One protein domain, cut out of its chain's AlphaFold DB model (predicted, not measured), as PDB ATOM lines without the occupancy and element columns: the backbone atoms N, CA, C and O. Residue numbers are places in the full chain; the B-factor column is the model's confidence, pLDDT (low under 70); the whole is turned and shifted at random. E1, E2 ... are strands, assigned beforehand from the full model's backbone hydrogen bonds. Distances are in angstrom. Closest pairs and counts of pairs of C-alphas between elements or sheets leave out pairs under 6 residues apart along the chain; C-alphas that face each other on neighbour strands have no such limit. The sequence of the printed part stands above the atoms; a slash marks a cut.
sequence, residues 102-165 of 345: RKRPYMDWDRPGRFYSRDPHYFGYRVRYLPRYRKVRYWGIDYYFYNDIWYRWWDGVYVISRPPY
ATOM      1  N   ARG A 102      35.450 -36.603  53.851       62.16
ATOM      2  CA  ARG A 102      34.301 -36.665  52.918       62.16
ATOM      3  C   ARG A 102      33.273 -35.536  53.063       62.16
ATOM      4  O   ARG A 102      32.583 -35.241  52.096       62.16
ATOM      5  N   LYS A 103      33.137 -34.945  54.245       68.06
ATOM      6  CA  LYS A 103      32.217 -33.841  54.551       68.06
ATOM      7  C   LYS A 103      32.901 -32.472  54.429       68.06
ATOM      8  O   LYS A 103      32.215 -31.456  54.502       68.06
ATOM      9  N   ARG A 104      34.231 -32.424  54.239       71.62
ATOM     10  CA  ARG A 104      34.970 -31.165  54.082       71.62
ATOM     11  C   ARG A 104      34.640 -30.512  52.733       71.62
ATOM     12  O   ARG A 104      34.434 -31.222  51.739       71.62
ATOM     13  N   PRO A 105      34.575 -29.168  52.672       73.88
ATOM     14  CA  PRO A 105      34.377 -28.463  51.414       73.88
ATOM     15  C   PRO A 105      35.517 -28.776  50.443       73.88
ATOM     16  O   PRO A 105      36.628 -29.126  50.846       73.88
ATOM     17  N   TYR A 106      35.228 -28.655  49.149       85.50
ATOM     18  CA  TYR A 106      36.285 -28.706  48.148       85.50
ATOM     19  C   TYR A 106      37.214 -27.506  48.308       85.50
ATOM     20  O   TYR A 106      36.764 -26.396  48.592       85.50
ATOM     21  N   MET A 107      38.496 -27.754  48.096       86.31
ATOM     22  CA  MET A 107      39.540 -26.752  48.042       86.31
ATOM     23  C   MET A 107      40.162 -26.748  46.645       86.31
ATOM     24  O   MET A 107      40.234 -27.792  45.988       86.31
ATOM     25  N   ASP A 108      40.604 -25.575  46.201       84.50
ATOM     26  CA  ASP A 108      41.419 -25.446  44.996       84.50
ATOM     27  C   ASP A 108      42.807 -26.060  45.223       84.50
ATOM     28  O   ASP A 108      43.345 -26.055  46.329       84.50
ATOM     29  N   TRP A 109      43.371 -26.651  44.173       80.44
ATOM     30  CA  TRP A 109      44.595 -27.457  44.244       80.44
ATOM     31  C   TRP A 109      45.857 -26.652  44.589       80.44
ATOM     32  O   TRP A 109      46.873 -27.254  44.926       80.44
ATOM     33  N   ASP A 110      45.818 -25.327  44.458       82.50
ATOM     34  CA  ASP A 110      46.928 -24.381  44.642       82.50
ATOM     35  C   ASP A 110      47.014 -23.804  46.061       82.50
ATOM     36  O   ASP A 110      48.013 -23.190  46.424       82.50
ATOM     37  N   ARG A 111      45.975 -24.016  46.869       82.06
ATOM     38  CA  ARG A 111      45.900 -23.567  48.261       82.06
ATOM     39  C   ARG A 111      46.761 -24.349  49.256       82.06
ATOM     40  O   ARG A 111      47.164 -23.725  50.240       82.06
ATOM     41  N   PRO A 112      46.990 -25.669  49.110       81.62
ATOM     42  CA  PRO A 112      47.695 -26.405  50.144       81.62
ATOM     43  C   PRO A 112      49.166 -26.024  50.254       81.62
ATOM     44  O   PRO A 112      49.847 -25.785  49.255       81.62
ATOM     45  N   GLY A 113      49.644 -26.017  51.496       75.69
ATOM     46  CA  GLY A 113      51.055 -25.924  51.818       75.69
ATOM     47  C   GLY A 113      51.851 -27.127  51.327       75.69
ATOM     48  O   GLY A 113      51.303 -28.214  51.148       75.69
ATOM     49  N   ARG A 114      53.163 -26.958  51.144       79.56
ATOM     50  CA  ARG A 114      54.052 -28.097  50.871       79.56
ATOM     51  C   ARG A 114      54.087 -29.008  52.091       79.56
ATOM     52  O   ARG A 114      54.068 -28.532  53.219       79.56
ATOM     53  N   PHE A 115      54.251 -30.310  51.871       74.06
ATOM     54  CA  PHE A 115      54.275 -31.274  52.972       74.06
ATOM     55  C   PHE A 115      55.363 -30.979  54.029       74.06
ATOM     56  O   PHE A 115      55.155 -31.191  55.215       74.06
ATOM     57  N   TYR A 116      56.526 -30.474  53.612       72.19
ATOM     58  CA  TYR A 116      57.655 -30.203  54.513       72.19
ATOM     59  C   TYR A 116      57.704 -28.754  55.029       72.19
ATOM     60  O   TYR A 116      58.678 -28.373  55.678       72.19
ATOM     61  N   SER A 117      56.720 -27.909  54.701       70.38
ATOM     62  CA  SER A 117      56.684 -26.519  55.171       70.38
ATOM     63  C   SER A 117      55.792 -26.362  56.406       70.38
ATOM     64  O   SER A 117      55.075 -27.275  56.798       70.38
ATOM     65  N   ARG A 118      55.853 -25.182  57.040       69.88
ATOM     66  CA  ARG A 118      54.952 -24.788  58.143       69.88
ATOM     67  C   ARG A 118      53.580 -24.321  57.648       69.88
ATOM     68  O   ARG A 118      52.745 -23.905  58.447       69.88
ATOM     69  N   ASP A 119      53.386 -24.310  56.334       73.12
ATOM     70  CA  ASP A 119      52.107 -23.955  55.742       73.12
ATOM     71  C   ASP A 119      51.076 -25.022  56.131       73.12
ATOM     72  O   ASP A 119      51.439 -26.190  56.273       73.12
ATOM     73  N   PRO A 120      49.791 -24.673  56.276       73.94
ATOM     74  CA  PRO A 120      48.780 -25.668  56.602       73.94
ATOM     75  C   PRO A 120      48.768 -26.797  55.557       73.94
ATOM     76  O   PRO A 120      48.588 -26.547  54.361       73.94
ATOM     77  N   HIS A 121      48.959 -28.043  56.004       75.56
ATOM     78  CA  HIS A 121      49.040 -29.203  55.106       75.56
ATOM     79  C   HIS A 121      47.679 -29.630  54.562       75.56
ATOM     80  O   HIS A 121      47.604 -30.245  53.504       75.56
ATOM     81  N   TYR A 122      46.593 -29.282  55.258       84.12
ATOM     82  CA  TYR A 122      45.220 -29.616  54.871       84.12
ATOM     83  C   TYR A 122      45.000 -31.117  54.605       84.12
ATOM     84  O   TYR A 122      44.219 -31.475  53.717       84.12
ATOM     85  N   PHE A 123      45.635 -32.014  55.371       86.81
ATOM     86  CA  PHE A 123      45.339 -33.445  55.263       86.81
ATOM     87  C   PHE A 123      43.837 -33.709  55.418       86.81
ATOM     88  O   PHE A 123      43.119 -33.022  56.151       86.81
ATOM     89  N   GLY A 124      43.327 -34.640  54.616       85.56
ATOM     90  CA  GLY A 124      41.907 -34.958  54.553       85.56
ATOM     91  C   GLY A 124      41.045 -33.958  53.766       85.56
ATOM     92  O   GLY A 124      39.862 -34.228  53.550       85.56
ATOM     93  N   TYR A 125      41.568 -32.820  53.296       87.62
ATOM     94  CA  TYR A 125      40.794 -31.928  52.424       87.62
ATOM     95  C   TYR A 125      40.703 -32.478  51.002       87.62
ATOM     96  O   TYR A 125      41.601 -33.159  50.503       87.62
ATOM     97  N   ARG A 126      39.586 -32.171  50.336       89.19
ATOM     98  CA  ARG A 126      39.264 -32.703  49.011       89.19
ATOM     99  C   ARG A 126      39.571 -31.689  47.922       89.19
ATOM    100  O   ARG A 126      39.182 -30.527  48.026       89.19
ATOM    101  N   VAL A 127      40.131 -32.172  46.826       90.06
ATOM    102  CA  VAL A 127      40.435 -31.409  45.620       90.06
ATOM    103  C   VAL A 127      39.753 -32.081  44.429       90.06
ATOM    104  O   VAL A 127      39.763 -33.305  44.289       90.06
ATOM    105  N   ARG A 128      39.116 -31.279  43.567       86.69
ATOM    106  CA  ARG A 128      38.339 -31.795  42.423       86.69
ATOM    107  C   ARG A 128      39.217 -32.310  41.288       86.69
ATOM    108  O   ARG A 128      38.868 -33.291  40.644       86.69
ATOM    109  N   TYR A 129      40.324 -31.627  41.020       89.44
ATOM    110  CA  TYR A 129      41.211 -31.946  39.909       89.44
ATOM    111  C   TYR A 129      42.651 -31.565  40.253       89.44
ATOM    112  O   TYR A 129      42.879 -30.610  40.992       89.44
ATOM    113  N   LEU A 130      43.606 -32.309  39.700       91.44
ATOM    114  CA  LEU A 130      45.029 -31.995  39.767       91.44
ATOM    115  C   LEU A 130      45.523 -31.631  38.356       91.44
ATOM    116  O   LEU A 130      45.266 -32.416  37.438       91.44
ATOM    117  N   PRO A 131      46.241 -30.505  38.160       89.50
ATOM    118  CA  PRO A 131      46.677 -30.061  36.831       89.50
ATOM    119  C   PRO A 131      47.611 -31.038  36.125       89.50
ATOM    120  O   PRO A 131      47.379 -31.451  34.993       89.50
ATOM    121  N   ARG A 132      48.684 -31.420  36.812       90.81
ATOM    122  CA  ARG A 132      49.664 -32.400  36.355       90.81
ATOM    123  C   ARG A 132      50.100 -33.169  37.582       90.81
ATOM    124  O   ARG A 132      50.338 -32.565  38.610       90.81
ATOM    125  N   TYR A 133      50.220 -34.482  37.506       94.12
ATOM    126  CA  TYR A 133      50.655 -35.257  38.662       94.12
ATOM    127  C   TYR A 133      51.555 -36.401  38.229       94.12
ATOM    128  O   TYR A 133      51.483 -36.893  37.102       94.12
ATOM    129  N   ARG A 134      52.396 -36.850  39.159       94.62
ATOM    130  CA  ARG A 134      53.087 -38.131  39.059       94.62
ATOM    131  C   ARG A 134      52.316 -39.151  39.886       94.62
ATOM    132  O   ARG A 134      52.208 -38.990  41.097       94.62
ATOM    133  N   LYS A 135      51.801 -40.200  39.246       94.12
ATOM    134  CA  LYS A 135      51.199 -41.337  39.949       94.12
ATOM    135  C   LYS A 135      52.298 -42.300  40.387       94.12
ATOM    136  O   LYS A 135      53.122 -42.695  39.566       94.12
ATOM    137  N   VAL A 136      52.315 -42.670  41.662       87.75
ATOM    138  CA  VAL A 136      53.259 -43.641  42.224       87.75
ATOM    139  C   VAL A 136      52.498 -44.601  43.128       87.75
ATOM    140  O   VAL A 136      51.710 -44.172  43.964       87.75
ATOM    141  N   ARG A 137      52.731 -45.903  42.969       82.00
ATOM    142  CA  ARG A 137      52.140 -46.935  43.824       82.00
ATOM    143  C   ARG A 137      53.114 -47.261  44.950       82.00
ATOM    144  O   ARG A 137      54.213 -47.731  44.675       82.00
ATOM    145  N   TYR A 138      52.687 -47.076  46.193       72.94
ATOM    146  CA  TYR A 138      53.409 -47.534  47.377       72.94
ATOM    147  C   TYR A 138      52.521 -48.500  48.149       72.94
ATOM    148  O   TYR A 138      51.412 -48.153  48.537       72.94
ATOM    149  N   TRP A 139      52.998 -49.733  48.333       63.34
ATOM    150  CA  TRP A 139      52.315 -50.770  49.124       63.34
ATOM    151  C   TRP A 139      50.850 -50.997  48.725       63.34
ATOM    152  O   TRP A 139      49.956 -51.065  49.559       63.34
ATOM    153  N   GLY A 140      50.602 -51.086  47.415       70.88
ATOM    154  CA  GLY A 140      49.256 -51.295  46.869       70.88
ATOM    155  C   GLY A 140      48.376 -50.043  46.852       70.88
ATOM    156  O   GLY A 140      47.357 -50.042  46.169       70.88
ATOM    157  N   ILE A 141      48.796 -48.963  47.510       77.50
ATOM    158  CA  ILE A 141      48.091 -47.687  47.538       77.50
ATOM    159  C   ILE A 141      48.623 -46.806  46.409       77.50
ATOM    160  O   ILE A 141      49.827 -46.568  46.278       77.50
ATOM    161  N   ASP A 142      47.711 -46.326  45.569       85.88
ATOM    162  CA  ASP A 142      48.018 -45.333  44.549       85.88
ATOM    163  C   ASP A 142      48.090 -43.938  45.182       85.88
ATOM    164  O   ASP A 142      47.098 -43.419  45.701       85.88
ATOM    165  N   TYR A 143      49.261 -43.320  45.077       92.44
ATOM    166  CA  TYR A 143      49.499 -41.932  45.432       92.44
ATOM    167  C   TYR A 143      49.673 -41.081  44.180       92.44
ATOM    168  O   TYR A 143      50.219 -41.511  43.162       92.44
ATOM    169  N   TYR A 144      49.249 -39.833  44.282       94.94
ATOM    170  CA  TYR A 144      49.353 -38.823  43.246       94.94
ATOM    171  C   TYR A 144      50.171 -37.684  43.834       94.94
ATOM    172  O   TYR A 144      49.868 -37.199  44.916       94.94
ATOM    173  N   PHE A 145      51.249 -37.306  43.162       92.88
ATOM    174  CA  PHE A 145      52.189 -36.314  43.661       92.88
ATOM    175  C   PHE A 145      52.188 -35.089  42.760       92.88
ATOM    176  O   PHE A 145      52.418 -35.206  41.550       92.88
ATOM    177  N   TYR A 146      51.956 -33.925  43.356       91.75
ATOM    178  CA  TYR A 146      51.973 -32.643  42.671       91.75
ATOM    179  C   TYR A 146      52.444 -31.544  43.622       91.75
ATOM    180  O   TYR A 146      51.966 -31.467  44.745       91.75
ATOM    181  N   ASN A 147      53.377 -30.704  43.164       87.38
ATOM    182  CA  ASN A 147      53.878 -29.536  43.897       87.38
ATOM    183  C   ASN A 147      54.310 -29.827  45.355       87.38
ATOM    184  O   ASN A 147      53.962 -29.087  46.269       87.38
ATOM    185  N   ASP A 148      55.045 -30.924  45.571       86.06
ATOM    186  CA  ASP A 148      55.480 -31.398  46.899       86.06
ATOM    187  C   ASP A 148      54.347 -31.761  47.873       86.06
ATOM    188  O   ASP A 148      54.550 -31.827  49.088       86.06
ATOM    189  N   ILE A 149      53.164 -32.051  47.332       89.62
ATOM    190  CA  ILE A 149      51.984 -32.502  48.065       89.62
ATOM    191  C   ILE A 149      51.595 -33.890  47.564       89.62
ATOM    192  O   ILE A 149      51.614 -34.187  46.360       89.62
ATOM    193  N   TRP A 150      51.251 -34.755  48.512       92.25
ATOM    194  CA  TRP A 150      50.764 -36.096  48.242       92.25
ATOM    195  C   TRP A 150      49.245 -36.124  48.321       92.25
ATOM    196  O   TRP A 150      48.634 -35.522  49.200       92.25
ATOM    197  N   TYR A 151      48.642 -36.850  47.394       93.56
ATOM    198  CA  TYR A 151      47.208 -37.052  47.325       93.56
ATOM    199  C   TYR A 151      46.910 -38.540  47.186       93.56
ATOM    200  O   TYR A 151      47.636 -39.277  46.511       93.56
ATOM    201  N   ARG A 152      45.785 -38.967  47.750       91.38
ATOM    202  CA  ARG A 152      45.174 -40.271  47.483       91.38
ATOM    203  C   ARG A 152      43.888 -40.076  46.703       91.38
ATOM    204  O   ARG A 152      43.165 -39.103  46.903       91.38
ATOM    205  N   TRP A 153      43.603 -41.013  45.809       87.38
ATOM    206  CA  TRP A 153      42.311 -41.067  45.139       87.38
ATOM    207  C   TRP A 153      41.348 -41.888  45.981       87.38
ATOM    208  O   TRP A 153      41.588 -43.073  46.218       87.38
ATOM    209  N   TRP A 154      40.264 -41.265  46.426       79.00
ATOM    210  CA  TRP A 154      39.235 -41.940  47.201       79.00
ATOM    211  C   TRP A 154      37.859 -41.461  46.756       79.00
ATOM    212  O   TRP A 154      37.582 -40.267  46.774       79.00
ATOM    213  N   ASP A 155      37.004 -42.404  46.350       80.38
ATOM    214  CA  ASP A 155      35.595 -42.157  46.016       80.38
ATOM    215  C   ASP A 155      35.377 -41.035  44.982       80.38
ATOM    216  O   ASP A 155      34.585 -40.114  45.165       80.38
ATOM    217  N   GLY A 156      36.147 -41.089  43.892       84.88
ATOM    218  CA  GLY A 156      36.002 -40.158  42.772       84.88
ATOM    219  C   GLY A 156      36.643 -38.781  42.976       84.88
ATOM    220  O   GLY A 156      36.493 -37.925  42.106       84.88
ATOM    221  N   VAL A 157      37.343 -38.544  44.091       89.62
ATOM    222  CA  VAL A 157      38.008 -37.264  44.388       89.62
ATOM    223  C   VAL A 157      39.455 -37.465  44.840       89.62
ATOM    224  O   VAL A 157      39.822 -38.518  45.371       89.62
ATOM    225  N   TYR A 158      40.285 -36.434  44.660       92.19
ATOM    226  CA  TYR A 158      41.608 -36.384  45.282       92.19
ATOM    227  C   TYR A 158      41.473 -35.884  46.716       92.19
ATOM    228  O   TYR A 158      40.811 -34.878  46.973       92.19
ATOM    229  N   VAL A 159      42.120 -36.568  47.650       90.81
ATOM    230  CA  VAL A 159      42.219 -36.165  49.053       90.81
ATOM    231  C   VAL A 159      43.681 -35.899  49.353       90.81
ATOM    232  O   VAL A 159      44.527 -36.735  49.037       90.81
ATOM    233  N   ILE A 160      43.981 -34.740  49.935       91.06
ATOM    234  CA  ILE A 160      45.335 -34.416  50.389       91.06
ATOM    235  C   ILE A 160      45.700 -35.398  51.498       91.06
ATOM    236  O   ILE A 160      44.944 -35.575  52.454       91.06
ATOM    237  N   SER A 161      46.832 -36.069  51.345       91.19
ATOM    238  CA  SER A 161      47.232 -37.185  52.190       91.19
ATOM    239  C   SER A 161      48.642 -37.003  52.709       91.19
ATOM    240  O   SER A 161      49.471 -36.316  52.109       91.19
ATOM    241  N   ARG A 162      48.947 -37.740  53.770       90.56
ATOM    242  CA  ARG A 162      50.316 -37.928  54.237       90.56
ATOM    243  C   ARG A 162      51.172 -38.593  53.153       90.56
ATOM    244  O   ARG A 162      50.638 -39.327  52.310       90.56
ATOM    245  N   PRO A 163      52.489 -38.334  53.128       89.25
ATOM    246  CA  PRO A 163      53.395 -38.963  52.184       89.25
ATOM    247  C   PRO A 163      53.396 -40.485  52.357       89.25
ATOM    248  O   PRO A 163      53.168 -40.993  53.458       89.25
ATOM    249  N   PRO A 164      53.739 -41.225  51.295       86.00
ATOM    250  CA  PRO A 164      54.068 -42.631  51.410       86.00
ATOM    251  C   PRO A 164      55.193 -42.874  52.414       86.00
ATOM    252  O   PRO A 164      56.033 -42.009  52.683       86.00
ATOM    253  N   TYR A 165      55.252 -44.100  52.908       82.75
ATOM    254  CA  TYR A 165      56.346 -44.563  53.747       82.75
ATOM    255  C   TYR A 165      57.630 -44.755  52.926       82.75
ATOM    256  O   TYR A 165      57.592 -45.174  51.770       82.75
TER     257      TYR A 165
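AT A GLANCE: This is residues 102 to 165 of the 345 residues of an uncharacterized protein of Rikenellaceae bacterium (UniProt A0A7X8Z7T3). With little regular structure, this domain is one strongly twisted sheet of four strands, with a long unnamed stretch, residues 102 to 133, whose residues 126 to 127 pair alongside edge strand E4. The printed part has 64 residues, 22 of them in strands E1 to E4, antiparallel and in that order along chain and sheet, with no named helix: all strand. It is compact, with radius of gyration of the C-alphas 10.8 A, spanning 27 by 26 by 20 A.

HOW THE PARTS SIT: E1, residues 134 to 138, E2, 141 to 146, E3, 149 to 154, and E4, 157 to 161, form a meander, each the antiparallel neighbour of the one before, in three hairpins with tight links. Within hydrogen-bond range are N 136 and O 143, 2.8 A, N 144 and O 151, 2.8 A, and N 159 and O 152, 2.8 A. E1 and E4 are apart.

IN THESE COORDINATES: E1 begins at C-alpha 134 (53.087, -38.131, 39.059); E4 ends at C-alpha 161 (47.232, -37.185, 52.190). E2 measures 16.3 A, E3 15.9 A.

THE WHOLE: The printed part has no cut. The farthest C-alphas, Arg 118 and Gly 140, are 29.4 A apart. Residues 102 to 103, 118 and 139 have pLDDT under 70.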